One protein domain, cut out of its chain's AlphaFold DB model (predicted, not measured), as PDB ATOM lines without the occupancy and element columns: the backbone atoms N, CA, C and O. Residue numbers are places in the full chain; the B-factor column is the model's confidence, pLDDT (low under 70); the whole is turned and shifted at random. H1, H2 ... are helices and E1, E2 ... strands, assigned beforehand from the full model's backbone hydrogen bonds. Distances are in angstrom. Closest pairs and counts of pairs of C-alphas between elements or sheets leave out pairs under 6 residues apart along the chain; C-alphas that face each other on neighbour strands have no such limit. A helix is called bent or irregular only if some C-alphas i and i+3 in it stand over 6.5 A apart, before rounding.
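Overview. This is residues 70 to 243 of the 249 residues of the protein "GCN5 family acetyltransferase" of Mycobacterium sp. E787 (UniProt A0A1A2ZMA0). A strongly curled sheet of six strands wraps round one helix, H1, and a small three-stranded sheet, E1 E2 E3, stands beside its edge strand E4 and covers another side of that helix. H2 packs on the other face of the small sheet near one end of the long axis, H3 packs on E6, E7 and E8 toward the other end, and H4 packs on the face of the large sheet opposite to H1. The printed part has 174 residues with four named helices and nine named strands, in the order H1 E1 E2 E3 H2 E4 E5 E6 E7 H3 E8 H4 E9. The large sheet is mixed, in the order E4 E9 E5 E8 E7 E6, and the small one is antiparallel, in the order E1 E2 E3. The class is mixed, helices and strands, and the whole is compact but elongated, with a radius of gyration of the C-alphas of 16.2 A and spans of 48 by 29 by 29 A.

Arrangement. The large sheet begins at its edge strand E4, residues 136 to 140, antiparallel to E9, residues 233 to 242, with N 139 and O 239 2.8 A apart. E9 is antiparallel to E5, residues 154 to 162, with N 238 and O 156 at 2.8 A. E5 is antiparallel to E8, residues 211 to 217, with N 157 and O 216 at 2.8 A. E8 is parallel to E7, residues 188 to 193, with N 213 and O 190 at 2.8 A. E7 and the other edge strand, E6, residues 177 to 182, form a hairpin, with N 189 and O 181 at 2.8 A. Across this strongly twisted sheet the strands' lines turn by 68 degrees and the way across turns by 125 degrees. The sheet curls round H1, residues 70 to 82; the closest C-alphas of H1 and E6 are those of Ala 78 and Thr 181, 5.5 A apart. H4, residues 221 to 229, is on the opposite face at a height over the sheet of 9.2 A, along the strands, at 3 degrees to E5 on the local plane. E8, H4 and E9 form a split strand-helix-strand unit, two strands running the same way with E5 between them, and its crossover is right-handed. H3, residues 198 to 206, is on the sheet at a height of 8.3 A, with the C-alphas of Gly 204 and Leu 190 of E7 5.7 A apart; E7, H3 and E8 form a strand-helix-strand unit with a right-handed crossover. E1, residues 87 to 91, E2, residues 94 to 98, and E3, residues 109 to 111, form a meander, each strand the antiparallel neighbour of the one before; N 89 and O 96 are 3.0 A apart, and N 95 and O 110 2.9 A. The closest C-alphas of E3 and E4 are those of Ala 109 and Leu 137, 4.7 A apart. H1 and H2, residues 118 to 129, lie on opposite faces of this sheet, at heights of 9.8 A and 9.7 A. Every O i to N i+4 pair is within hydrogen-bond range in H1, H3 and H4, and 6 of 8 are in H2.

Along the chain. H1 begins at C-alpha 70, (-10.262, -38.830, -34.602), and is 18.5 A long. H2 is 17.6 A long and irregular, with C-alphas 119 and 122 7.2 A apart. E5 is 26.4 A long, E8 20.3 A and E9 27.9 A; E9 ends at C-alpha 242, (-1.447, -38.729, -11.465).

Size, cuts and confidence. The two C-alphas farthest apart are those of Thr 119 and Arg 173, at 48.4 A. The printed part has no cut. The links from E4 to E5 and from E5 to E6 are long, with 13 and 14 residues. The mean pLDDT of the printed part is 91.8, and residues 100 to 102 are under 70.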
ATOM      1  N   SER A  70      -8.793 -38.881 -34.599       94.56
ATOM      2  CA  SER A  70     -10.262 -38.830 -34.602       94.56
ATOM      3  C   SER A  70     -10.894 -40.153 -34.169       94.56
ATOM      4  O   SER A  70     -11.822 -40.139 -33.367       94.56
ATOM      5  N   ASP A  71     -10.361 -41.284 -34.642       95.12
ATOM      6  CA  ASP A  71     -10.882 -42.621 -34.331       95.12
ATOM      7  C   ASP A  71     -10.649 -42.950 -32.847       95.12
ATOM      8  O   ASP A  71     -11.517 -43.507 -32.179       95.12
ATOM      9  N   ILE A  72      -9.489 -42.548 -32.308       97.00
ATOM     10  CA  ILE A  72      -9.187 -42.651 -30.871       97.00
ATOM     11  C   ILE A  72     -10.193 -41.833 -30.062       97.00
ATOM     12  O   ILE A  72     -10.796 -42.364 -29.138       97.00
ATOM     13  N   ARG A  73     -10.414 -40.559 -30.419       97.31
ATOM     14  CA  ARG A  73     -11.367 -39.692 -29.706       97.31
ATOM     15  C   ARG A  73     -12.785 -40.252 -29.745       97.31
ATOM     16  O   ARG A  73     -13.439 -40.283 -28.709       97.31
ATOM     17  N   ALA A  74     -13.249 -40.708 -30.907       97.19
ATOM     18  CA  ALA A  74     -14.582 -41.280 -31.062       97.19
ATOM     19  C   ALA A  74     -14.789 -42.497 -30.146       97.19
ATOM     20  O   ALA A  74     -15.790 -42.572 -29.429       97.19
ATOM     21  N   LEU A  75     -13.814 -43.411 -30.107       97.88
ATOM     22  CA  LEU A  75     -13.858 -44.574 -29.226       97.88
ATOM     23  C   LEU A  75     -13.785 -44.187 -27.741       97.88
ATOM     24  O   LEU A  75     -14.550 -44.702 -26.933       97.88
ATOM     25  N   GLU A  76     -12.914 -43.250 -27.371       97.81
ATOM     26  CA  GLU A  76     -12.779 -42.787 -25.986       97.81
ATOM     27  C   GLU A  76     -14.041 -42.061 -25.487       97.81
ATOM     28  O   GLU A  76     -14.420 -42.212 -24.326       97.81
ATOM     29  N   HIS A  77     -14.771 -41.361 -26.365       97.81
ATOM     30  CA  HIS A  77     -16.113 -40.838 -26.070       97.81
ATOM     31  C   HIS A  77     -17.120 -41.955 -25.772       97.81
ATOM     32  O   HIS A  77     -17.839 -41.896 -24.767       97.81
ATOM     33  N   ALA A  78     -17.163 -42.991 -26.614       97.75
ATOM     34  CA  ALA A  78     -18.039 -44.145 -26.408       97.75
ATOM     35  C   ALA A  78     -17.699 -44.883 -25.099       97.75
ATOM     36  O   ALA A  78     -18.598 -45.225 -24.322       97.75
ATOM     37  N   ALA A  79     -16.405 -45.043 -24.810       96.19
ATOM     38  CA  ALA A  79     -15.892 -45.651 -23.589       96.19
ATOM     39  C   ALA A  79     -16.195 -44.819 -22.336       96.19
ATOM     40  O   ALA A  79     -16.566 -45.367 -21.292       96.19
ATOM     41  N   ALA A  80     -16.093 -43.493 -22.436       95.31
ATOM     42  CA  ALA A  80     -16.435 -42.596 -21.345       95.31
ATOM     43  C   ALA A  80     -17.943 -42.548 -21.065       95.31
ATOM     44  O   ALA A  80     -18.364 -42.394 -19.915       95.31
ATOM     45  N   THR A  81     -18.762 -42.724 -22.101       95.31
ATOM     46  CA  THR A  81     -20.222 -42.830 -21.993       95.31
ATOM     47  C   THR A  81     -20.644 -44.138 -21.333       95.31
ATOM     48  O   THR A  81     -21.542 -44.126 -20.496       95.31
ATOM     49  N   ALA A  82     -19.950 -45.245 -21.621       93.50
ATOM     50  CA  ALA A  82     -20.240 -46.547 -21.019       93.50
ATOM     51  C   ALA A  82     -19.949 -46.594 -19.508       93.50
ATOM     52  O   ALA A  82     -20.526 -47.400 -18.781       93.50
ATOM     53  N   ARG A  83     -19.058 -45.723 -19.019       90.62
ATOM     54  CA  ARG A  83     -18.718 -45.590 -17.595       90.62
ATOM     55  C   ARG A  83     -18.809 -44.126 -17.185       90.62
ATOM     56  O   ARG A  83     -17.782 -43.451 -17.078       90.62
ATOM     57  N   PRO A  84     -20.025 -43.605 -16.976       87.81
ATOM     58  CA  PRO A  84     -20.222 -42.169 -16.939       87.81
ATOM     59  C   PRO A  84     -19.633 -41.460 -15.718       87.81
ATOM     60  O   PRO A  84     -19.447 -40.246 -15.800       87.81
ATOM     61  N   GLY A  85     -19.320 -42.194 -14.645       87.00
ATOM     62  CA  GLY A  85     -19.108 -41.620 -13.316       87.00
ATOM     63  C   GLY A  85     -20.442 -41.249 -12.657       87.00
ATOM     64  O   GLY A  85     -21.500 -41.391 -13.265       87.00
ATOM     65  N   ALA A  86     -20.392 -40.803 -11.404       90.81
ATOM     66  CA  ALA A  86     -21.532 -40.208 -10.706       90.81
ATOM     67  C   ALA A  86     -21.664 -38.711 -11.028       90.81
ATOM     68  O   ALA A  86     -22.767 -38.212 -11.217       90.81
ATOM     69  N   GLU A  87     -20.533 -38.020 -11.161       93.88
ATOM     70  CA  GLU A  87     -20.431 -36.643 -11.631       93.88
ATOM     71  C   GLU A  87     -19.573 -36.570 -12.893       93.88
ATOM     72  O   GLU A  87     -18.605 -37.323 -13.064       93.88
ATOM     73  N   ARG A  88     -19.920 -35.629 -13.772       95.19
ATOM     74  CA  ARG A  88     -19.216 -35.366 -15.026       95.19
ATOM     75  C   ARG A  88     -19.245 -33.885 -15.365       95.19
ATOM     76  O   ARG A  88     -20.292 -33.255 -15.250       95.19
ATOM     77  N   VAL A  89     -18.113 -33.350 -15.814       97.19
ATOM     78  CA  VAL A  89     -18.010 -31.966 -16.288       97.19
ATOM     79  C   VAL A  89     -17.069 -31.885 -17.485       97.19
ATOM     80  O   VAL A  89     -16.088 -32.624 -17.567       97.19
ATOM     81  N   TRP A  90     -17.384 -30.995 -18.420       98.06
ATOM     82  CA  TRP A  90     -16.467 -30.599 -19.482       98.06
ATOM     83  C   TRP A  90     -15.651 -29.393 -19.026       98.06
ATOM     84  O   TRP A  90     -16.224 -28.426 -18.533       98.06
ATOM     85  N   LEU A  91     -14.333 -29.454 -19.198       98.06
ATOM     86  CA  LEU A  91     -13.405 -28.379 -18.855       98.06
ATOM     87  C   LEU A  91     -12.332 -28.299 -19.940       98.06
ATOM     88  O   LEU A  91     -11.555 -29.236 -20.103       98.06
ATOM     89  N   ASP A  92     -12.328 -27.222 -20.726       96.88
ATOM     90  CA  ASP A  92     -11.348 -26.944 -21.789       96.88
ATOM     91  C   ASP A  92     -11.006 -28.142 -22.688       96.88
ATOM     92  O   ASP A  92      -9.847 -28.438 -22.979       96.88
ATOM     93  N   GLY A  93     -12.033 -28.867 -23.132       97.50
ATOM     94  CA  GLY A  93     -11.896 -30.033 -24.007       97.50
ATOM     95  C   GLY A  93     -11.583 -31.356 -23.303       97.50
ATOM     96  O   GLY A  93     -11.499 -32.405 -23.952       97.50
ATOM     97  N   TRP A  94     -11.468 -31.344 -21.979       98.38
ATOM     98  CA  TRP A  94     -11.406 -32.535 -21.145       98.38
ATOM     99  C   TRP A  94     -12.789 -32.909 -20.635       98.38
ATOM    100  O   TRP A  94     -13.552 -32.051 -20.194       98.38
ATOM    101  N   LEU A  95     -13.093 -34.204 -20.633       97.94
ATOM    102  CA  LEU A  95     -14.221 -34.743 -19.885       97.94
ATOM    103  C   LEU A  95     -13.705 -35.297 -18.560       97.94
ATOM    104  O   LEU A  95     -13.004 -36.312 -18.533       97.94
ATOM    105  N   LEU A  96     -14.071 -34.639 -17.466       97.44
ATOM    106  CA  LEU A  96     -13.759 -35.055 -16.106       97.44
ATOM    107  C   LEU A  96     -14.899 -35.935 -15.612       97.44
ATOM    108  O   LEU A  96     -16.072 -35.601 -15.785       97.44
ATOM    109  N   ARG A  97     -14.551 -37.067 -15.002       95.94
ATOM    110  CA  ARG A  97     -15.512 -38.011 -14.421       95.94
ATOM    111  C   ARG A  97     -15.096 -38.377 -13.005       95.94
ATOM    112  O   ARG A  97     -13.915 -38.645 -12.768       95.94
ATOM    113  N   ALA A  98     -16.070 -38.398 -12.100       93.75
ATOM    114  CA  ALA A  98     -15.923 -38.835 -10.716       93.75
ATOM    115  C   ALA A  98     -17.049 -39.818 -10.369       93.75
ATOM    116  O   ALA A  98     -18.219 -39.455 -10.368       93.75
ATOM    117  N   GLY A  99     -16.725 -41.079 -10.105       85.06
ATOM    118  CA  GLY A  99     -17.639 -42.117  -9.640       85.06
ATOM    119  C   GLY A  99     -17.262 -42.634  -8.253       85.06
ATOM    120  O   GLY A  99     -16.090 -42.673  -7.892       85.06
ATOM    121  N   HIS A 100     -18.254 -43.115  -7.501       64.81
ATOM    122  CA  HIS A 100     -18.126 -43.604  -6.118       64.81
ATOM    123  C   HIS A 100     -17.327 -44.928  -5.958       64.81
ATOM    124  O   HIS A 100     -17.551 -45.681  -5.017       64.81
ATOM    125  N   GLY A 101     -16.402 -45.253  -6.868       65.31
ATOM    126  CA  GLY A 101     -15.564 -46.459  -6.823       65.31
ATOM    127  C   GLY A 101     -14.106 -46.178  -7.192       65.31
ATOM    128  O   GLY A 101     -13.779 -45.099  -7.657       65.31
ATOM    129  N   ALA A 102     -13.201 -47.141  -7.014       62.16
ATOM    130  CA  ALA A 102     -11.764 -46.921  -7.239       62.16
ATOM    131  C   ALA A 102     -11.305 -47.064  -8.707       62.16
ATOM    132  O   ALA A 102     -10.149 -46.775  -9.010       62.16
ATOM    133  N   ALA A 103     -12.171 -47.525  -9.619       81.56
ATOM    134  CA  ALA A 103     -11.764 -47.861 -10.984       81.56
ATOM    135  C   ALA A 103     -11.331 -46.602 -11.771       81.56
ATOM    136  O   ALA A 103     -12.170 -45.718 -11.990       81.56
ATOM    137  N   PRO A 104     -10.074 -46.523 -12.259       83.62
ATOM    138  CA  PRO A 104      -9.570 -45.358 -12.994       83.62
ATOM    139  C   PRO A 104     -10.427 -44.986 -14.212       83.62
ATOM    140  O   PRO A 104     -10.642 -43.807 -14.495       83.62
ATOM    141  N   ALA A 105     -11.012 -45.982 -14.883       82.88
ATOM    142  CA  ALA A 105     -11.851 -45.799 -16.066       82.88
ATOM    143  C   ALA A 105     -13.166 -45.030 -15.816       82.88
ATOM    144  O   ALA A 105     -13.790 -44.587 -16.782       82.88
ATOM    145  N   ALA A 106     -13.599 -44.878 -14.559       87.06
ATOM    146  CA  ALA A 106     -14.751 -44.059 -14.152       87.06
ATOM    147  C   ALA A 106     -14.351 -42.835 -13.296       87.06
ATOM    148  O   ALA A 106     -15.218 -42.051 -12.914       87.06
ATOM    149  N   ASN A 107     -13.052 -42.681 -13.009       93.00
ATOM    150  CA  ASN A 107     -12.463 -41.660 -12.141       93.00
ATOM    151  C   ASN A 107     -11.184 -41.086 -12.752       93.00
ATOM    152  O   ASN A 107     -10.076 -41.321 -12.266       93.00
ATOM    153  N   SER A 108     -11.342 -40.386 -13.869       95.88
ATOM    154  CA  SER A 108     -10.239 -39.747 -14.584       95.88
ATOM    155  C   SER A 108     -10.740 -38.678 -15.550       95.88
ATOM    156  O   SER A 108     -11.872 -38.751 -16.046       95.88
ATOM    157  N   ALA A 109      -9.886 -37.688 -15.809       97.31
ATOM    158  CA  ALA A 109     -10.069 -36.724 -16.882       97.31
ATOM    159  C   ALA A 109      -9.515 -37.296 -18.187       97.31
ATOM    160  O   ALA A 109      -8.396 -37.810 -18.207       97.31
ATOM    161  N   VAL A 110     -10.277 -37.189 -19.273       97.44
ATOM    162  CA  VAL A 110      -9.885 -37.698 -20.597       97.44
ATOM    163  C   VAL A 110      -9.935 -36.555 -21.615       97.44
ATOM    164  O   VAL A 110     -10.942 -35.841 -21.648       97.44
ATOM    165  N   PRO A 111      -8.897 -36.349 -22.448       97.62
ATOM    166  CA  PRO A 111      -8.866 -35.263 -23.423       97.62
ATOM    167  C   PRO A 111      -9.699 -35.663 -24.641       97.62
ATOM    168  O   PRO A 111      -9.185 -36.248 -25.592       97.62
ATOM    169  N   LEU A 112     -11.002 -35.398 -24.607       96.88
ATOM    170  CA  LEU A 112     -11.940 -35.895 -25.615       96.88
ATOM    171  C   LEU A 112     -12.187 -34.909 -26.762       96.88
ATOM    172  O   LEU A 112     -12.431 -35.354 -27.884       96.88
ATOM    173  N   ASP A 113     -12.004 -33.607 -26.542       96.62
ATOM    174  CA  ASP A 113     -12.040 -32.591 -27.600       96.62
ATOM    175  C   ASP A 113     -10.638 -32.196 -28.095       96.62
ATOM    176  O   ASP A 113      -9.641 -32.282 -27.366       96.62
ATOM    177  N   VAL A 114     -10.551 -31.773 -29.360       94.75
ATOM    178  CA  VAL A 114      -9.303 -31.345 -30.015       94.75
ATOM    179  C   VAL A 114      -8.658 -30.156 -29.301       94.75
ATOM    180  O   VAL A 114      -7.442 -29.984 -29.389       94.75
ATOM    181  N   SER A 115      -9.458 -29.354 -28.593       95.81
ATOM    182  CA  SER A 115      -9.013 -28.194 -27.833       95.81
ATOM    183  C   SER A 115      -8.282 -28.550 -26.541       95.81
ATOM    184  O   SER A 115      -7.674 -27.652 -25.971       95.81
ATOM    185  N   ALA A 116      -8.311 -29.806 -26.079       96.81
ATOM    186  CA  ALA A 116      -7.691 -30.216 -24.820       96.81
ATOM    187  C   ALA A 116      -6.199 -29.851 -24.769       96.81
ATOM    188  O   ALA A 116      -5.414 -30.288 -25.613       96.81
ATOM    189  N   ARG A 117      -5.802 -29.062 -23.763       93.69
ATOM    190  CA  ARG A 117      -4.410 -28.643 -23.518       93.69
ATOM    191  C   ARG A 117      -3.961 -28.975 -22.096       93.69
ATOM    192  O   ARG A 117      -4.783 -29.104 -21.192       93.69
ATOM    193  N   TRP A 118      -2.642 -29.037 -21.906       92.75
ATOM    194  CA  TRP A 118      -1.998 -29.176 -20.592       92.75
ATOM    195  C   TRP A 118      -2.210 -27.953 -19.680       92.75
ATOM    196  O   TRP A 118      -2.145 -28.073 -18.463       92.75
ATOM    197  N   THR A 119      -2.556 -26.790 -20.235       93.19
ATOM    198  CA  THR A 119      -2.877 -25.587 -19.447       93.19
ATOM    199  C   THR A 119      -4.110 -25.758 -18.553       93.19
ATOM    200  O   THR A 119      -4.233 -25.039 -17.572       93.19
ATOM    201  N   ALA A 120      -4.986 -26.725 -18.850       95.38
ATOM    202  CA  ALA A 120      -6.172 -27.031 -18.050       95.38
ATOM    203  C   ALA A 120      -5.865 -27.854 -16.781       95.38
ATOM    204  O   ALA A 120      -6.711 -27.961 -15.894       95.38
ATOM    205  N   ILE A 121      -4.672 -28.461 -16.667       95.19
ATOM    206  CA  ILE A 121      -4.365 -29.402 -15.574       95.19
ATOM    207  C   ILE A 121      -4.545 -28.797 -14.170       95.19
ATOM    208  O   ILE A 121      -5.115 -29.498 -13.332       95.19
ATOM    209  N   PRO A 122      -4.143 -27.546 -13.867       95.25
ATOM    210  CA  PRO A 122      -4.351 -26.972 -12.537       95.25
ATOM    211  C   PRO A 122      -5.822 -26.958 -12.098       95.25
ATOM    212  O   PRO A 122      -6.128 -27.314 -10.958       95.25
ATOM    213  N   GLU A 123      -6.744 -26.618 -13.004       96.94
ATOM    214  CA  GLU A 123      -8.181 -26.611 -12.707       96.94
ATOM    215  C   GLU A 123      -8.747 -28.029 -12.586       96.94
ATOM    216  O   GLU A 123      -9.548 -28.306 -11.691       96.94
ATOM    217  N   ILE A 124      -8.271 -28.961 -13.419       97.31
ATOM    218  CA  ILE A 124      -8.619 -30.383 -13.308       97.31
ATOM    219  C   ILE A 124      -8.194 -30.932 -11.942       97.31
ATOM    220  O   ILE A 124      -8.975 -31.616 -11.279       97.31
ATOM    221  N   VAL A 125      -6.975 -30.614 -11.496       96.88
ATOM    222  CA  VAL A 125      -6.461 -31.019 -10.182       96.88
ATOM    223  C   VAL A 125      -7.356 -30.478  -9.068       96.88
ATOM    224  O   VAL A 125      -7.809 -31.258  -8.231       96.88
ATOM    225  N   ALA A 126      -7.683 -29.183  -9.100       96.62
ATOM    226  CA  ALA A 126      -8.564 -28.566  -8.114       96.62
ATOM    227  C   ALA A 126      -9.956 -29.228  -8.074       96.62
ATOM    228  O   ALA A 126     -10.495 -29.469  -6.992       96.62
ATOM    229  N   TRP A 127     -10.517 -29.583  -9.235       96.38
ATOM    230  CA  TRP A 127     -11.828 -30.231  -9.331       96.38
ATOM    231  C   TRP A 127     -11.884 -31.597  -8.629       96.38
ATOM    232  O   TRP A 127     -12.876 -31.902  -7.957       96.38
ATOM    233  N   TYR A 128     -10.826 -32.407  -8.756       94.94
ATOM    234  CA  TYR A 128     -10.715 -33.699  -8.069       94.94
ATOM    235  C   TYR A 128     -10.402 -33.543  -6.576       94.94
ATOM    236  O   TYR A 128     -11.011 -34.228  -5.753       94.94
ATOM    237  N   GLU A 129      -9.503 -32.626  -6.207       94.25
ATOM    238  CA  GLU A 129      -9.127 -32.381  -4.807       94.25
ATOM    239  C   GLU A 129     -10.312 -31.892  -3.965       94.25
ATOM    240  O   GLU A 129     -10.499 -32.369  -2.847       94.25
ATOM    241  N   LEU A 130     -11.169 -31.026  -4.522       94.69
ATOM    242  CA  LEU A 130     -12.418 -30.584  -3.883       94.69
ATOM    243  C   LEU A 130     -13.362 -31.741  -3.527       94.69
ATOM    244  O   LEU A 130     -14.204 -31.603  -2.645       94.69
ATOM    245  N   ARG A 131     -13.217 -32.885  -4.202       92.19
ATOM    246  CA  ARG A 131     -14.009 -34.103  -3.981       92.19
ATOM    247  C   ARG A 131     -13.264 -35.153  -3.159       92.19
ATOM    248  O   ARG A 131     -13.755 -36.267  -3.011       92.19
ATOM    249  N   GLY A 132     -12.067 -34.839  -2.657       91.81
ATOM    250  CA  GLY A 132     -11.214 -35.800  -1.955       91.81
ATOM    251  C   GLY A 132     -10.720 -36.943  -2.850       91.81
ATOM    252  O   GLY A 132     -10.383 -38.017  -2.352       91.81
ATOM    253  N   LEU A 133     -10.693 -36.743  -4.171       91.75
ATOM    254  CA  LEU A 133     -10.285 -37.750  -5.146       91.75
ATOM    255  C   LEU A 133      -8.867 -37.485  -5.653       91.75
ATOM    256  O   LEU A 133      -8.405 -36.349  -5.732       91.75
ATOM    257  N   ALA A 134      -8.173 -38.556  -6.045       91.56
ATOM    258  CA  ALA A 134      -6.887 -38.425  -6.714       91.56
ATOM    259  C   ALA A 134      -7.090 -37.853  -8.134       91.56
ATOM    260  O   ALA A 134      -7.825 -38.462  -8.916       91.56
ATOM    261  N   PRO A 135      -6.426 -36.743  -8.498       94.00
ATOM    262  CA  PRO A 135      -6.496 -36.182  -9.843       94.00
ATOM    263  C   PRO A 135      -5.754 -37.083 -10.833       94.00
ATOM    264  O   PRO A 135      -4.526 -37.056 -10.936       94.00
ATOM    265  N   ARG A 136      -6.505 -37.920 -11.548       95.12
ATOM    266  CA  ARG A 136      -5.963 -38.815 -12.575       95.12
ATOM    267  C   ARG A 136      -6.338 -38.322 -13.959       95.12
ATOM    268  O   ARG A 136      -7.498 -38.004 -14.218       95.12
ATOM    269  N   LEU A 137      -5.369 -38.332 -14.861       96.12
ATOM    270  CA  LEU A 137      -5.579 -38.091 -16.282       96.12
ATOM    271  C   LEU A 137      -5.442 -39.425 -17.008       96.12
ATOM    272  O   LEU A 137      -4.440 -40.111 -16.820       96.12
ATOM    273  N   ALA A 138      -6.421 -39.793 -17.827       96.56
ATOM    274  CA  ALA A 138      -6.303 -40.918 -18.742       96.56
ATOM    275  C   ALA A 138      -5.954 -40.364 -20.124       96.56
ATOM    276  O   ALA A 138      -6.774 -39.701 -20.755       96.56
ATOM    277  N   ILE A 139      -4.720 -40.595 -20.566       96.56
ATOM    278  CA  ILE A 139      -4.150 -40.038 -21.793       96.56
ATOM    279  C   ILE A 139      -4.047 -41.144 -22.844       96.56
ATOM    280  O   ILE A 139      -3.150 -41.991 -22.754       96.56
ATOM    281  N   PRO A 140      -4.940 -41.164 -23.847       96.00
ATOM    282  CA  PRO A 140      -4.769 -42.004 -25.019       96.00
ATOM    283  C   PRO A 140      -3.505 -41.581 -25.774       96.00
ATOM    284  O   PRO A 140      -3.308 -40.399 -26.080       96.00
ATOM    285  N   GLU A 141      -2.638 -42.541 -26.084       86.50
ATOM    286  CA  GLU A 141      -1.425 -42.285 -26.851       86.50
ATOM    287  C   GLU A 141      -1.786 -41.621 -28.186       86.50
ATOM    288  O   GLU A 141      -2.722 -42.041 -28.872       86.50
ATOM    289  N   ARG A 142      -1.006 -40.603 -28.572       89.25
ATOM    290  CA  ARG A 142      -1.182 -39.754 -29.769       89.25
ATOM    291  C   ARG A 142      -2.233 -38.644 -29.666       89.25
ATOM    292  O   ARG A 142      -2.292 -37.835 -30.589       89.25
ATOM    293  N   LEU A 143      -3.031 -38.556 -28.596       93.19
ATOM    294  CA  LEU A 143      -3.909 -37.389 -28.397       93.19
ATOM    295  C   LEU A 143      -3.183 -36.219 -27.740       93.19
ATOM    296  O   LEU A 143      -3.367 -35.079 -28.159       93.19
ATOM    297  N   LEU A 144      -2.347 -36.512 -26.745       90.06
ATOM    298  CA  LEU A 144      -1.451 -35.559 -26.103       90.06
ATOM    299  C   LEU A 144      -0.097 -36.226 -25.872       90.06
ATOM    300  O   LEU A 144      -0.027 -37.372 -25.425       90.06
ATOM    301  N   SER A 145       0.979 -35.506 -26.178       86.81
ATOM    302  CA  SER A 145       2.329 -35.940 -25.828       86.81
ATOM    303  C   SER A 145       2.513 -35.797 -24.325       86.81
ATOM    304  O   SER A 145       2.334 -34.705 -23.784       86.81
ATOM    305  N   LEU A 146       2.847 -36.903 -23.664       85.06
ATOM    306  CA  LEU A 146       3.184 -36.887 -22.247       85.06
ATOM    307  C   LEU A 146       4.498 -36.123 -22.031       85.06
ATOM    308  O   LEU A 146       5.437 -36.333 -22.807       85.06
ATOM    309  N   PRO A 147       4.591 -35.284 -20.986       81.44
ATOM    310  CA  PRO A 147       5.855 -34.681 -20.598       81.44
ATOM    311  C   PRO A 147       6.922 -35.757 -20.309       81.44
ATOM    312  O   PRO A 147       6.592 -36.832 -19.790       81.44
ATOM    313  N   PRO A 148       8.203 -35.502 -20.627       80.31
ATOM    314  CA  PRO A 148       9.289 -36.419 -20.297       80.31
ATOM    315  C   PRO A 148       9.347 -36.720 -18.792       80.31
ATOM    316  O   PRO A 148       9.135 -35.838 -17.966       80.31
ATOM    317  N   GLY A 149       9.658 -37.966 -18.428       80.94
ATOM    318  CA  GLY A 149       9.821 -38.378 -17.027       80.94
ATOM    319  C   GLY A 149       8.523 -38.682 -16.268       80.94
ATOM    320  O   GLY A 149       8.587 -39.097 -15.114       80.94
ATOM    321  N   VAL A 150       7.350 -38.535 -16.897       84.94
ATOM    322  CA  VAL A 150       6.072 -38.917 -16.281       84.94
ATOM    323  C   VAL A 150       5.896 -40.437 -16.301       84.94
ATOM    324  O   VAL A 150       5.823 -41.062 -17.361       84.94
ATOM    325  N   THR A 151       5.762 -41.029 -15.113       86.19
ATOM    326  CA  THR A 151       5.448 -42.453 -14.937       86.19
ATOM    327  C   THR A 151       3.935 -42.665 -14.904       86.19
ATOM    328  O   THR A 151       3.222 -42.002 -14.150       86.19
ATOM    329  N   ALA A 152       3.442 -43.613 -15.702       91.50
ATOM    330  CA  ALA A 152       2.044 -44.027 -15.662       91.50
ATOM    331  C   ALA A 152       1.775 -44.941 -14.455       91.50
ATOM    332  O   ALA A 152       2.524 -45.883 -14.216       91.50
ATOM    333  N   GLU A 153       0.686 -44.689 -13.726       92.81
ATOM    334  CA  GLU A 153       0.186 -45.573 -12.662       92.81
ATOM    335  C   GLU A 153      -0.394 -46.872 -13.239       92.81
ATOM    336  O   GLU A 153      -0.321 -47.928 -12.618       92.81
ATOM    337  N   LEU A 154      -0.990 -46.776 -14.428       93.06
ATOM    338  CA  LEU A 154      -1.586 -47.879 -15.172       93.06
ATOM    339  C   LEU A 154      -1.478 -47.571 -16.664       93.06
ATOM    340  O   LEU A 154      -1.717 -46.440 -17.089       93.06
ATOM    341  N   THR A 155      -1.163 -48.582 -17.464       95.44
ATOM    342  CA  THR A 155      -1.331 -48.528 -18.917       95.44
ATOM    343  C   THR A 155      -2.350 -49.579 -19.315       95.44
ATOM    344  O   THR A 155      -2.264 -50.722 -18.873       95.44
ATOM    345  N   GLU A 156      -3.314 -49.183 -20.133       95.88
ATOM    346  CA  GLU A 156      -4.291 -50.077 -20.741       95.88
ATOM    347  C   GLU A 156      -4.043 -50.158 -22.249       95.88
ATOM    348  O   GLU A 156      -3.756 -49.145 -22.893       95.88
ATOM    349  N   GLN A 157      -4.185 -51.350 -22.821       95.88
ATOM    350  CA  GLN A 157      -4.363 -51.535 -24.254       95.88
ATOM    351  C   GLN A 157      -5.850 -51.529 -24.574       95.88
ATOM    352  O   GLN A 157      -6.641 -52.251 -23.963       95.88
ATOM    353  N   VAL A 158      -6.220 -50.733 -25.571       96.38
ATOM    354  CA  VAL A 158      -7.557 -50.752 -26.147       96.38
ATOM    355  C   VAL A 158      -7.497 -51.569 -27.423       96.38
ATOM    356  O   VAL A 158      -6.788 -51.198 -28.365       96.38
ATOM    357  N   LEU A 159      -8.242 -52.670 -27.460       95.88
ATOM    358  CA  LEU A 159      -8.367 -53.512 -28.641       95.88
ATOM    359  C   LEU A 159      -9.777 -53.400 -29.210       95.88
ATOM    360  O   LEU A 159     -10.742 -53.241 -28.464       95.88
ATOM    361  N   VAL A 160      -9.898 -53.505 -30.530       95.75
ATOM    362  CA  VAL A 160     -11.171 -53.381 -31.249       95.75
ATOM    363  C   VAL A 160     -11.420 -54.570 -32.165       95.75
ATOM    364  O   VAL A 160     -10.482 -55.178 -32.674       95.75
ATOM    365  N   ARG A 161     -12.693 -54.881 -32.409       92.94
ATOM    366  CA  ARG A 161     -13.138 -55.881 -33.385       92.94
ATOM    367  C   ARG A 161     -14.271 -55.311 -34.232       92.94
ATOM    368  O   ARG A 161     -15.206 -54.718 -33.698       92.94
ATOM    369  N   ASP A 162     -14.202 -55.510 -35.543       91.00
ATOM    370  CA  ASP A 162     -15.314 -55.219 -36.452       91.00
ATOM    371  C   ASP A 162     -16.402 -56.305 -36.328       91.00
ATOM    372  O   ASP A 162     -16.088 -57.498 -36.249       91.00
ATOM    373  N   LEU A 163     -17.675 -55.899 -36.274       89.62
ATOM    374  CA  LEU A 163     -18.818 -56.801 -36.103       89.62
ATOM    375  C   LEU A 163     -19.615 -57.041 -37.395       89.62
ATOM    376  O   LEU A 163     -20.595 -57.779 -37.361       89.62
ATOM    377  N   ALA A 164     -19.208 -56.498 -38.549       81.00
ATOM    378  CA  ALA A 164     -19.953 -56.609 -39.810       81.00
ATOM    379  C   ALA A 164     -20.110 -58.050 -40.339       81.00
ATOM    380  O   ALA A 164     -20.917 -58.285 -41.238       81.00
ATOM    381  N   GLY A 165     -19.328 -59.002 -39.822       79.06
ATOM    382  CA  GLY A 165     -19.436 -60.436 -40.123       79.06
ATOM    383  C   GLY A 165     -19.996 -61.283 -38.977       79.06
ATOM    384  O   GLY A 165     -20.038 -62.503 -39.101       79.06
ATOM    385  N   VAL A 166     -20.384 -60.670 -37.857       86.88
ATOM    386  CA  VAL A 166     -20.932 -61.384 -36.701       86.88
ATOM    387  C   VAL A 166     -22.440 -61.513 -36.872       86.88
ATOM    388  O   VAL A 166     -23.150 -60.512 -36.954       86.88
ATOM    389  N   THR A 167     -22.938 -62.748 -36.906       86.88
ATOM    390  CA  THR A 167     -24.377 -63.015 -36.977       86.88
ATOM    391  C   THR A 167     -25.064 -62.503 -35.704       86.88
ATOM    392  O   THR A 167     -24.696 -62.934 -34.608       86.88
ATOM    393  N   PRO A 168     -26.064 -61.606 -35.813       89.00
ATOM    394  CA  PRO A 168     -26.833 -61.145 -34.664       89.00
ATOM    395  C   PRO A 168     -27.508 -62.302 -33.925       89.00
ATOM    396  O   PRO A 168     -28.080 -63.198 -34.547       89.00
ATOM    397  N   GLY A 169     -27.483 -62.266 -32.595       86.62
ATOM    398  CA  GLY A 169     -28.001 -63.359 -31.779       86.62
ATOM    399  C   GLY A 169     -28.311 -62.973 -30.337       86.62
ATOM    400  O   GLY A 169     -28.233 -61.804 -29.943       86.62
ATOM    401  N   GLN A 170     -28.699 -63.984 -29.561       82.62
ATOM    402  CA  GLN A 170     -28.859 -63.886 -28.111       82.62
ATOM    403  C   GLN A 170     -27.510 -64.123 -27.418       82.62
ATOM    404  O   GLN A 170     -26.688 -64.873 -27.942       82.62
ATOM    405  N   PRO A 171     -27.272 -63.500 -26.253       77.06
ATOM    406  CA  PRO A 171     -26.042 -63.704 -25.512       77.06
ATOM    407  C   PRO A 171     -26.004 -65.114 -24.915       77.06
ATOM    408  O   PRO A 171     -27.039 -65.668 -24.532       77.06
ATOM    409  N   ASP A 172     -24.801 -65.667 -24.781       73.38
ATOM    410  CA  ASP A 172     -24.597 -66.941 -24.093       73.38
ATOM    411  C   ASP A 172     -25.099 -66.868 -22.641       73.38
ATOM    412  O   ASP A 172     -25.042 -65.821 -21.983       73.38
ATOM    413  N   ARG A 173     -25.554 -68.009 -22.107       76.00
ATOM    414  CA  ARG A 173     -25.870 -68.128 -20.677       76.00
ATOM    415  C   ARG A 173     -24.599 -67.901 -19.850       76.00
ATOM    416  O   ARG A 173     -23.564 -68.506 -20.114       76.00
ATOM    417  N   GLY A 174     -24.694 -67.067 -18.816       77.38
ATOM    418  CA  GLY A 174     -23.606 -66.795 -17.875       77.38
ATOM    419  C   GLY A 174     -23.496 -65.319 -17.509       77.38
ATOM    420  O   GLY A 174     -24.235 -64.479 -18.016       77.38
ATOM    421  N   THR A 175     -22.556 -65.005 -16.620       81.19
ATOM    422  CA  THR A 175     -22.285 -63.628 -16.195       81.19
ATOM    423  C   THR A 175     -21.307 -62.966 -17.161       81.19
ATOM    424  O   THR A 175     -20.185 -63.442 -17.346       81.19
ATOM    425  N   TRP A 176     -21.725 -61.853 -17.752       85.31
ATOM    426  CA  TRP A 176     -20.919 -60.991 -18.613       85.31
ATOM    427  C   TRP A 176     -21.292 -59.529 -18.359       85.31
ATOM    428  O   TRP A 176     -22.358 -59.233 -17.816       85.31
ATOM    429  N   ARG A 177     -20.404 -58.601 -18.727       88.31
ATOM    430  CA  ARG A 177     -20.678 -57.160 -18.671       88.31
ATOM    431  C   ARG A 177     -20.385 -56.551 -20.028       88.31
ATOM    432  O   ARG A 177     -19.256 -56.621 -20.509       88.31
ATOM    433  N   ALA A 178     -21.413 -55.958 -20.621       92.81
ATOM    434  CA  ALA A 178     -21.291 -55.236 -21.870       92.81
ATOM    435  C   ALA A 178     -22.206 -54.016 -21.881       92.81
ATOM    436  O   ALA A 178     -23.261 -54.016 -21.249       92.81
ATOM    437  N   THR A 179     -21.802 -52.976 -22.597       95.19
ATOM    438  CA  THR A 179     -22.597 -51.760 -22.798       95.19
ATOM    439  C   THR A 179     -22.518 -51.381 -24.267       95.19
ATOM    440  O   THR A 179     -21.442 -51.429 -24.854       95.19
ATOM    441  N   VAL A 180     -23.652 -51.013 -24.859       96.88
ATOM    442  CA  VAL A 180     -23.690 -50.451 -26.210       96.88
ATOM    443  C   VAL A 180     -23.797 -48.937 -26.099       96.88
ATOM    444  O   VAL A 180     -24.698 -48.443 -25.421       96.88
ATOM    445  N   THR A 181     -22.878 -48.217 -26.731       97.69
ATOM    446  CA  THR A 181     -22.822 -46.752 -26.723       97.69
ATOM    447  C   THR A 181     -22.586 -46.205 -28.121       97.69
ATOM    448  O   THR A 181     -22.000 -46.867 -28.976       97.69
ATOM    449  N   ASP A 182     -23.058 -44.986 -28.358       97.31
ATOM    450  CA  ASP A 182     -22.892 -44.289 -29.630       97.31
ATOM    451  C   ASP A 182     -21.721 -43.293 -29.521       97.31
ATOM    452  O   ASP A 182     -21.610 -42.550 -28.542       97.31
ATOM    453  N   ALA A 183     -20.819 -43.311 -30.503       96.38
ATOM    454  CA  ALA A 183     -19.724 -42.352 -30.630       96.38
ATOM    455  C   ALA A 183     -20.153 -41.118 -31.452       96.38
ATOM    456  O   ALA A 183     -21.062 -41.215 -32.280       96.38
ATOM    457  N   PRO A 184     -19.474 -39.962 -31.300       94.31
ATOM    458  CA  PRO A 184     -19.791 -38.741 -32.051       94.31
ATOM    459  C   PRO A 184     -19.692 -38.874 -33.577       94.31
ATOM    460  O   PRO A 184     -20.307 -38.099 -34.301       94.31
ATOM    461  N   ASP A 185     -18.922 -39.843 -34.075       92.50
ATOM    462  CA  ASP A 185     -18.782 -40.131 -35.507       92.50
ATOM    463  C   ASP A 185     -19.909 -41.027 -36.064       92.50
ATOM    464  O   ASP A 185     -19.868 -41.423 -37.229       92.50
ATOM    465  N   GLY A 186     -20.912 -41.350 -35.239       93.69
ATOM    466  CA  GLY A 186     -22.026 -42.232 -35.577       93.69
ATOM    467  C   GLY A 186     -21.721 -43.721 -35.408       93.69
ATOM    468  O   GLY A 186     -22.609 -44.548 -35.619       93.69
ATOM    469  N   THR A 187     -20.499 -44.097 -35.016       95.12
ATOM    470  CA  THR A 187     -20.166 -45.500 -34.757       95.12
ATOM    471  C   THR A 187     -20.863 -45.979 -33.488       95.12
ATOM    472  O   THR A 187     -20.664 -45.418 -32.410       95.12
ATOM    473  N   ARG A 188     -21.618 -47.075 -33.588       96.94
ATOM    474  CA  ARG A 188     -22.191 -47.755 -32.425       96.94
ATOM    475  C   ARG A 188     -21.242 -48.839 -31.922       96.94
ATOM    476  O   ARG A 188     -20.965 -49.817 -32.622       96.94
ATOM    477  N   TRP A 189     -20.760 -48.665 -30.700       97.88
ATOM    478  CA  TRP A 189     -19.749 -49.499 -30.064       97.88
ATOM    479  C   TRP A 189     -20.342 -50.438 -29.019       97.88
ATOM    480  O   TRP A 189     -21.185 -50.045 -28.222       97.88
ATOM    481  N   LEU A 190     -19.837 -51.668 -28.981       97.19
ATOM    482  CA  LEU A 190     -20.016 -52.621 -27.892       97.19
ATOM    483  C   LEU A 190     -18.770 -52.605 -26.995       97.19
ATOM    484  O   LEU A 190     -17.736 -53.154 -27.363       97.19
ATOM    485  N   GLY A 191     -18.870 -52.009 -25.812       96.38
ATOM    486  CA  GLY A 191     -17.841 -52.099 -24.778       96.38
ATOM    487  C   GLY A 191     -17.996 -53.369 -23.958       96.38
ATOM    488  O   GLY A 191     -19.083 -53.629 -23.443       96.38
ATOM    489  N   LEU A 192     -16.923 -54.143 -23.820       93.75
ATOM    490  CA  LEU A 192     -16.902 -55.421 -23.106       93.75
ATOM    491  C   LEU A 192     -15.944 -55.368 -21.918       93.75
ATOM    492  O   LEU A 192     -14.903 -54.715 -21.960       93.75
ATOM    493  N   SER A 193     -16.270 -56.102 -20.859       87.25
ATOM    494  CA  SER A 193     -15.339 -56.393 -19.766       87.25
ATOM    495  C   SER A 193     -15.168 -57.899 -19.615       87.25
ATOM    496  O   SER A 193     -16.096 -58.658 -19.899       87.25
ATOM    497  N   ALA A 194     -13.987 -58.328 -19.167       77.56
ATOM    498  CA  ALA A 194     -13.698 -59.739 -18.950       77.56
ATOM    499  C   ALA A 194     -14.720 -60.391 -17.982       77.56
ATOM    500  O   ALA A 194     -15.191 -59.728 -17.048       77.56
ATOM    501  N   PRO A 195     -15.060 -61.681 -18.181       83.56
ATOM    502  CA  PRO A 195     -14.531 -62.583 -19.215       83.56
ATOM    503  C   PRO A 195     -15.117 -62.323 -20.618       83.56
ATOM    504  O   PRO A 195     -16.314 -62.083 -20.768       83.56
ATOM    505  N   LEU A 196     -14.268 -62.415 -21.651       84.38
ATOM    506  CA  LEU A 196     -14.657 -62.235 -23.056       84.38
ATOM    507  C   LEU A 196     -15.351 -63.492 -23.593       84.38
ATOM    508  O   LEU A 196     -14.873 -64.605 -23.382       84.38
ATOM    509  N   ARG A 197     -16.486 -63.323 -24.281       83.69
ATOM    510  CA  ARG A 197     -17.308 -64.427 -24.803       83.69
ATOM    511  C   ARG A 197     -17.880 -64.082 -26.171       83.69
ATOM    512  O   ARG A 197     -18.321 -62.953 -26.388       83.69
ATOM    513  N   GLU A 198     -17.920 -65.064 -27.066       80.75
ATOM    514  CA  GLU A 198     -18.378 -64.868 -28.442       80.75
ATOM    515  C   GLU A 198     -19.872 -64.520 -28.528       80.75
ATOM    516  O   GLU A 198     -20.228 -63.585 -29.247       80.75
ATOM    517  N   GLY A 199     -20.744 -65.144 -27.725       85.44
ATOM    518  CA  GLY A 199     -22.176 -64.822 -27.734       85.44
ATOM    519  C   GLY A 199     -22.495 -63.372 -27.350       85.44
ATOM    520  O   GLY A 199     -23.511 -62.823 -27.774       85.44
ATOM    521  N   VAL A 200     -21.612 -62.688 -26.612       90.19
ATOM    522  CA  VAL A 200     -21.806 -61.265 -26.277       90.19
ATOM    523  C   VAL A 200     -21.597 -60.372 -27.506       90.19
ATOM    524  O   VAL A 200     -22.261 -59.344 -27.637       90.19
ATOM    525  N   LEU A 201     -20.746 -60.781 -28.453       91.62
ATOM    526  CA  LEU A 201     -20.567 -60.082 -29.731       91.62
ATOM    527  C   LEU A 201     -21.826 -60.189 -30.596       91.62
ATOM    528  O   LEU A 201     -22.263 -59.188 -31.161       91.62
ATOM    529  N   ALA A 202     -22.444 -61.374 -30.640       90.81
ATOM    530  CA  ALA A 202     -23.713 -61.598 -31.335       90.81
ATOM    531  C   ALA A 202     -24.853 -60.757 -30.735       90.81
ATOM    532  O   ALA A 202     -25.664 -60.186 -31.469       90.81
ATOM    533  N   TRP A 203     -24.885 -60.616 -29.405       93.38
ATOM    534  CA  TRP A 203     -25.809 -59.702 -28.728       93.38
ATOM    535  C   TRP A 203     -25.537 -58.231 -29.062       93.38
ATOM    536  O   TRP A 203     -26.466 -57.482 -29.349       93.38
ATOM    537  N   GLY A 204     -24.277 -57.792 -29.076       93.69
ATOM    538  CA  GLY A 204     -23.954 -56.422 -29.474       93.69
ATOM    539  C   GLY A 204     -24.380 -56.121 -30.910       93.69
ATOM    540  O   GLY A 204     -25.003 -55.088 -31.162       93.69
ATOM    541  N   ALA A 205     -24.136 -57.055 -31.831       93.56
ATOM    542  CA  ALA A 205     -24.587 -56.955 -33.215       93.56
ATOM    543  C   ALA A 205     -26.123 -56.867 -33.317       93.56
ATOM    544  O   ALA A 205     -26.637 -56.041 -34.069       93.56
ATOM    545  N   SER A 206     -26.881 -57.623 -32.506       93.50
ATOM    546  CA  SER A 206     -28.355 -57.517 -32.474       93.50
ATOM    547  C   SER A 206     -28.873 -56.202 -31.882       93.50
ATOM    548  O   SER A 206     -30.004 -55.804 -32.151       93.50
ATOM    549  N   ARG A 207     -28.032 -55.469 -31.143       94.69
ATOM    550  CA  ARG A 207     -28.284 -54.087 -30.693       94.69
ATOM    551  C   ARG A 207     -27.806 -53.025 -31.695       94.69
ATOM    552  O   ARG A 207     -27.886 -51.827 -31.406       94.69
ATOM    553  N   GLY A 208     -27.325 -53.440 -32.866       94.38
ATOM    554  CA  GLY A 208     -26.834 -52.560 -33.924       94.38
ATOM    555  C   GLY A 208     -25.407 -52.058 -33.712       94.38
ATOM    556  O   GLY A 208     -25.004 -51.116 -34.388       94.38
ATOM    557  N   ALA A 209     -24.641 -52.636 -32.779       96.31
ATOM    558  CA  ALA A 209     -23.223 -52.320 -32.672       96.31
ATOM    559  C   ALA A 209     -22.481 -52.823 -33.912       96.31
ATOM    560  O   ALA A 209     -22.595 -53.987 -34.293       96.31
ATOM    561  N   THR A 210     -21.704 -51.941 -34.530       94.12
ATOM    562  CA  THR A 210     -20.902 -52.251 -35.720       94.12
ATOM    563  C   THR A 210     -19.463 -52.592 -35.357       94.12
ATOM    564  O   THR A 210     -18.744 -53.187 -36.157       94.12
ATOM    565  N   ARG A 211     -19.028 -52.220 -34.148       95.69
ATOM    566  CA  ARG A 211     -17.697 -52.512 -33.616       95.69
ATOM    567  C   ARG A 211     -17.765 -52.845 -32.134       95.69
ATOM    568  O   ARG A 211     -18.636 -52.352 -31.423       95.69
ATOM    569  N   ALA A 212     -16.827 -53.652 -31.661       96.69
ATOM    570  CA  ALA A 212     -16.621 -53.938 -30.249       96.69
ATOM    571  C   ALA A 212     -15.254 -53.434 -29.789       96.69
ATOM    572  O   ALA A 212     -14.318 -53.379 -30.587       96.69
ATOM    573  N   TYR A 213     -15.132 -53.112 -28.503       97.25
ATOM    574  CA  TYR A 213     -13.859 -52.790 -27.873       97.25
ATOM    575  C   TYR A 213     -13.721 -53.434 -26.491       97.25
ATOM    576  O   TYR A 213     -14.708 -53.706 -25.802       97.25
ATOM    577  N   VAL A 214     -12.469 -53.651 -26.096       96.69
ATOM    578  CA  VAL A 214     -12.053 -54.063 -24.751       96.69
ATOM    579  C   VAL A 214     -10.908 -53.170 -24.292       96.69
ATOM    580  O   VAL A 214     -10.076 -52.760 -25.102       96.69
ATOM    581  N   GLU A 215     -10.862 -52.876 -22.998       95.62
ATOM    582  CA  GLU A 215      -9.757 -52.164 -22.354       95.62
ATOM    583  C   GLU A 215      -9.137 -53.106 -21.330       95.62
ATOM    584  O   GLU A 215      -9.807 -53.525 -20.383       95.62
ATOM    585  N   LEU A 216      -7.885 -53.481 -21.561       95.38
ATOM    586  CA  LEU A 216      -7.166 -54.475 -20.771       95.38
ATOM    587  C   LEU A 216      -5.884 -53.853 -20.235       95.38
ATOM    588  O   LEU A 216      -5.276 -53.031 -20.915       95.38
ATOM    589  N   ALA A 217      -5.453 -54.238 -19.035       94.88
ATOM    590  CA  ALA A 217      -4.154 -53.808 -18.527       94.88
ATOM    591  C   ALA A 217      -3.037 -54.285 -19.476       94.88
ATOM    592  O   ALA A 217      -3.065 -55.421 -19.938       94.88
ATOM    593  N   ASP A 218      -2.041 -53.436 -19.752       93.06
ATOM    594  CA  ASP A 218      -0.976 -53.718 -20.736       93.06
ATOM    595  C   ASP A 218      -0.162 -54.981 -20.408       93.06
ATOM    596  O   ASP A 218       0.378 -55.612 -21.308       93.06
ATOM    597  N   GLY A 219      -0.102 -55.357 -19.125       92.88
ATOM    598  CA  GLY A 219       0.570 -56.568 -18.645       92.88
ATOM    599  C   GLY A 219      -0.306 -57.825 -18.570       92.88
ATOM    600  O   GLY A 219       0.213 -58.876 -18.210       92.88
ATOM    601  N   ASP A 220      -1.604 -57.751 -18.880       94.19
ATOM    602  CA  ASP A 220      -2.517 -58.906 -18.872       94.19
ATOM    603  C   ASP A 220      -2.429 -59.669 -20.203       94.19
ATOM    604  O   ASP A 220      -3.332 -59.644 -21.044       94.19
ATOM    605  N   THR A 221      -1.275 -60.305 -20.427       94.12
ATOM    606  CA  THR A 221      -0.951 -60.986 -21.688       94.12
ATOM    607  C   THR A 221      -1.925 -62.109 -22.021       94.12
ATOM    608  O   THR A 221      -2.216 -62.331 -23.194       94.12
ATOM    609  N   ASP A 222      -2.465 -62.782 -21.005       93.69
ATOM    610  CA  ASP A 222      -3.395 -63.899 -21.176       93.69
ATOM    611  C   ASP A 222      -4.747 -63.411 -21.709       93.69
ATOM    612  O   ASP A 222      -5.259 -63.938 -22.701       93.69
ATOM    613  N   THR A 223      -5.314 -62.359 -21.105       93.50
ATOM    614  CA  THR A 223      -6.587 -61.796 -21.575       93.50
ATOM    615  C   THR A 223      -6.423 -61.094 -22.923       93.50
ATOM    616  O   THR A 223      -7.336 -61.144 -23.751       93.50
ATOM    617  N   ILE A 224      -5.259 -60.486 -23.183       94.00
ATOM    618  CA  ILE A 224      -4.919 -59.927 -24.498       94.00
ATOM    619  C   ILE A 224      -4.878 -61.038 -25.554       94.00
ATOM    620  O   ILE A 224      -5.563 -60.922 -26.568       94.00
ATOM    621  N   GLY A 225      -4.168 -62.141 -25.299       92.75
ATOM    622  CA  GLY A 225      -4.105 -63.278 -26.220       92.75
ATOM    623  C   GLY A 225      -5.484 -63.893 -26.488       92.75
ATOM    624  O   GLY A 225      -5.830 -64.194 -27.635       92.75
ATOM    625  N   LEU A 226      -6.330 -63.998 -25.455       92.25
ATOM    626  CA  LEU A 226      -7.729 -64.404 -25.617       92.25
ATOM    627  C   LEU A 226      -8.504 -63.425 -26.510       92.25
ATOM    628  O   LEU A 226      -9.187 -63.861 -27.437       92.25
ATOM    629  N   ALA A 227      -8.394 -62.115 -26.278       93.31
ATOM    630  CA  ALA A 227      -9.036 -61.106 -27.116       93.31
ATOM    631  C   ALA A 227      -8.580 -61.215 -28.583       93.31
ATOM    632  O   ALA A 227      -9.407 -61.196 -29.495       93.31
ATOM    633  N   GLU A 228      -7.281 -61.393 -28.823       92.44
ATOM    634  CA  GLU A 228      -6.711 -61.541 -30.165       92.44
ATOM    635  C   GLU A 228      -7.212 -62.798 -30.886       92.44
ATOM    636  O   GLU A 228      -7.542 -62.726 -32.080       92.44
ATOM    637  N   SER A 229      -7.340 -63.921 -30.164       90.19
ATOM    638  CA  SER A 229      -7.948 -65.162 -30.675       90.19
ATOM    639  C   SER A 229      -9.424 -64.982 -31.035       90.19
ATOM    640  O   SER A 229      -9.900 -65.529 -32.028       90.19
ATOM    641  N   LEU A 230     -10.123 -64.116 -30.296       89.06
ATOM    642  CA  LEU A 230     -11.477 -63.669 -30.597       89.06
ATOM    643  C   LEU A 230     -11.488 -62.553 -31.650       89.06
ATOM    644  O   LEU A 230     -12.499 -61.879 -31.789       89.06
ATOM    645  N   GLY A 231     -10.407 -62.312 -32.388       89.75
ATOM    646  CA  GLY A 231     -10.382 -61.369 -33.507       89.75
ATOM    647  C   GLY A 231     -10.305 -59.891 -33.118       89.75
ATOM    648  O   GLY A 231     -10.471 -59.041 -33.991       89.75
ATOM    649  N   PHE A 232     -10.052 -59.561 -31.848       93.00
ATOM    650  CA  PHE A 232      -9.705 -58.193 -31.467       93.00
ATOM    651  C   PHE A 232      -8.293 -57.846 -31.941       93.00
ATOM    652  O   PHE A 232      -7.417 -58.705 -32.044       93.00
ATOM    653  N   ARG A 233      -8.072 -56.573 -32.257       92.25
ATOM    654  CA  ARG A 233      -6.789 -56.045 -32.723       92.25
ATOM    655  C   ARG A 233      -6.421 -54.784 -31.944       92.25
ATOM    656  O   ARG A 233      -7.325 -54.008 -31.624       92.25
ATOM    657  N   PRO A 234      -5.133 -54.550 -31.639       93.38
ATOM    658  CA  PRO A 234      -4.702 -53.334 -30.958       93.38
ATOM    659  C   PRO A 234      -5.138 -52.064 -31.702       93.38
ATOM    660  O   PRO A 234      -4.917 -51.929 -32.903       93.38
ATOM    661  N   HIS A 235      -5.736 -51.113 -30.983       94.44
ATOM    662  CA  HIS A 235      -6.157 -49.815 -31.527       94.44
ATOM    663  C   HIS A 235      -5.242 -48.684 -31.054       94.44
ATOM    664  O   HIS A 235      -4.729 -47.884 -31.841       94.44
ATOM    665  N   HIS A 236      -5.055 -48.597 -29.740       95.38
ATOM    666  CA  HIS A 236      -4.177 -47.635 -29.086       95.38
ATOM    667  C   HIS A 236      -3.955 -48.047 -27.630       95.38
ATOM    668  O   HIS A 236      -4.628 -48.948 -27.128       95.38
ATOM    669  N   ARG A 237      -3.035 -47.369 -26.946       95.56
ATOM    670  CA  ARG A 237      -2.865 -47.501 -25.499       95.56
ATOM    671  C   ARG A 237      -3.362 -46.248 -24.801       95.56
ATOM    672  O   ARG A 237      -3.336 -45.163 -25.382       95.56
ATOM    673  N   ARG A 238      -3.767 -46.392 -23.548       95.69
ATOM    674  CA  ARG A 238      -4.158 -45.295 -22.667       95.69
ATOM    675  C   ARG A 238      -3.352 -45.371 -21.386       95.69
ATOM    676  O   ARG A 238      -3.286 -46.420 -20.755       95.69
ATOM    677  N   ARG A 239      -2.733 -44.259 -21.005       95.62
ATOM    678  CA  ARG A 239      -1.920 -44.168 -19.791       95.62
ATOM    679  C   ARG A 239      -2.639 -43.342 -18.747       95.62
ATOM    680  O   ARG A 239      -3.068 -42.229 -19.035       95.62
ATOM    681  N   TYR A 240      -2.741 -43.871 -17.539       95.25
ATOM    682  CA  TYR A 240      -3.236 -43.139 -16.387       95.25
ATOM    683  C   TYR A 240      -2.056 -42.535 -15.658       95.25
ATOM    684  O   TYR A 240      -1.156 -43.251 -15.225       95.25
ATOM    685  N   ILE A 241      -2.065 -41.218 -15.532       94.06
ATOM    686  CA  ILE A 241      -1.044 -40.471 -14.808       94.06
ATOM    687  C   ILE A 241      -1.714 -39.705 -13.679       94.06
ATOM    688  O   ILE A 241      -2.843 -39.224 -13.813       94.06
ATOM    689  N   ARG A 242      -1.012 -39.589 -12.556       92.50
ATOM    690  CA  ARG A 242      -1.447 -38.729 -11.465       92.50
ATOM    691  C   ARG A 242      -0.937 -37.328 -11.717       92.50
ATOM    692  O   ARG A 242       0.272 -37.126 -11.725       92.50
ATOM    693  N   ALA A 243      -1.859 -36.392 -11.891       91.38
ATOM    694  CA  ALA A 243      -1.518 -34.989 -12.003       91.38
ATOM    695  C   ALA A 243      -1.199 -34.407 -10.623       91.38
ATOM    696  O   ALA A 243      -1.787 -34.783  -9.605       91.38
TER     697      ALA A 243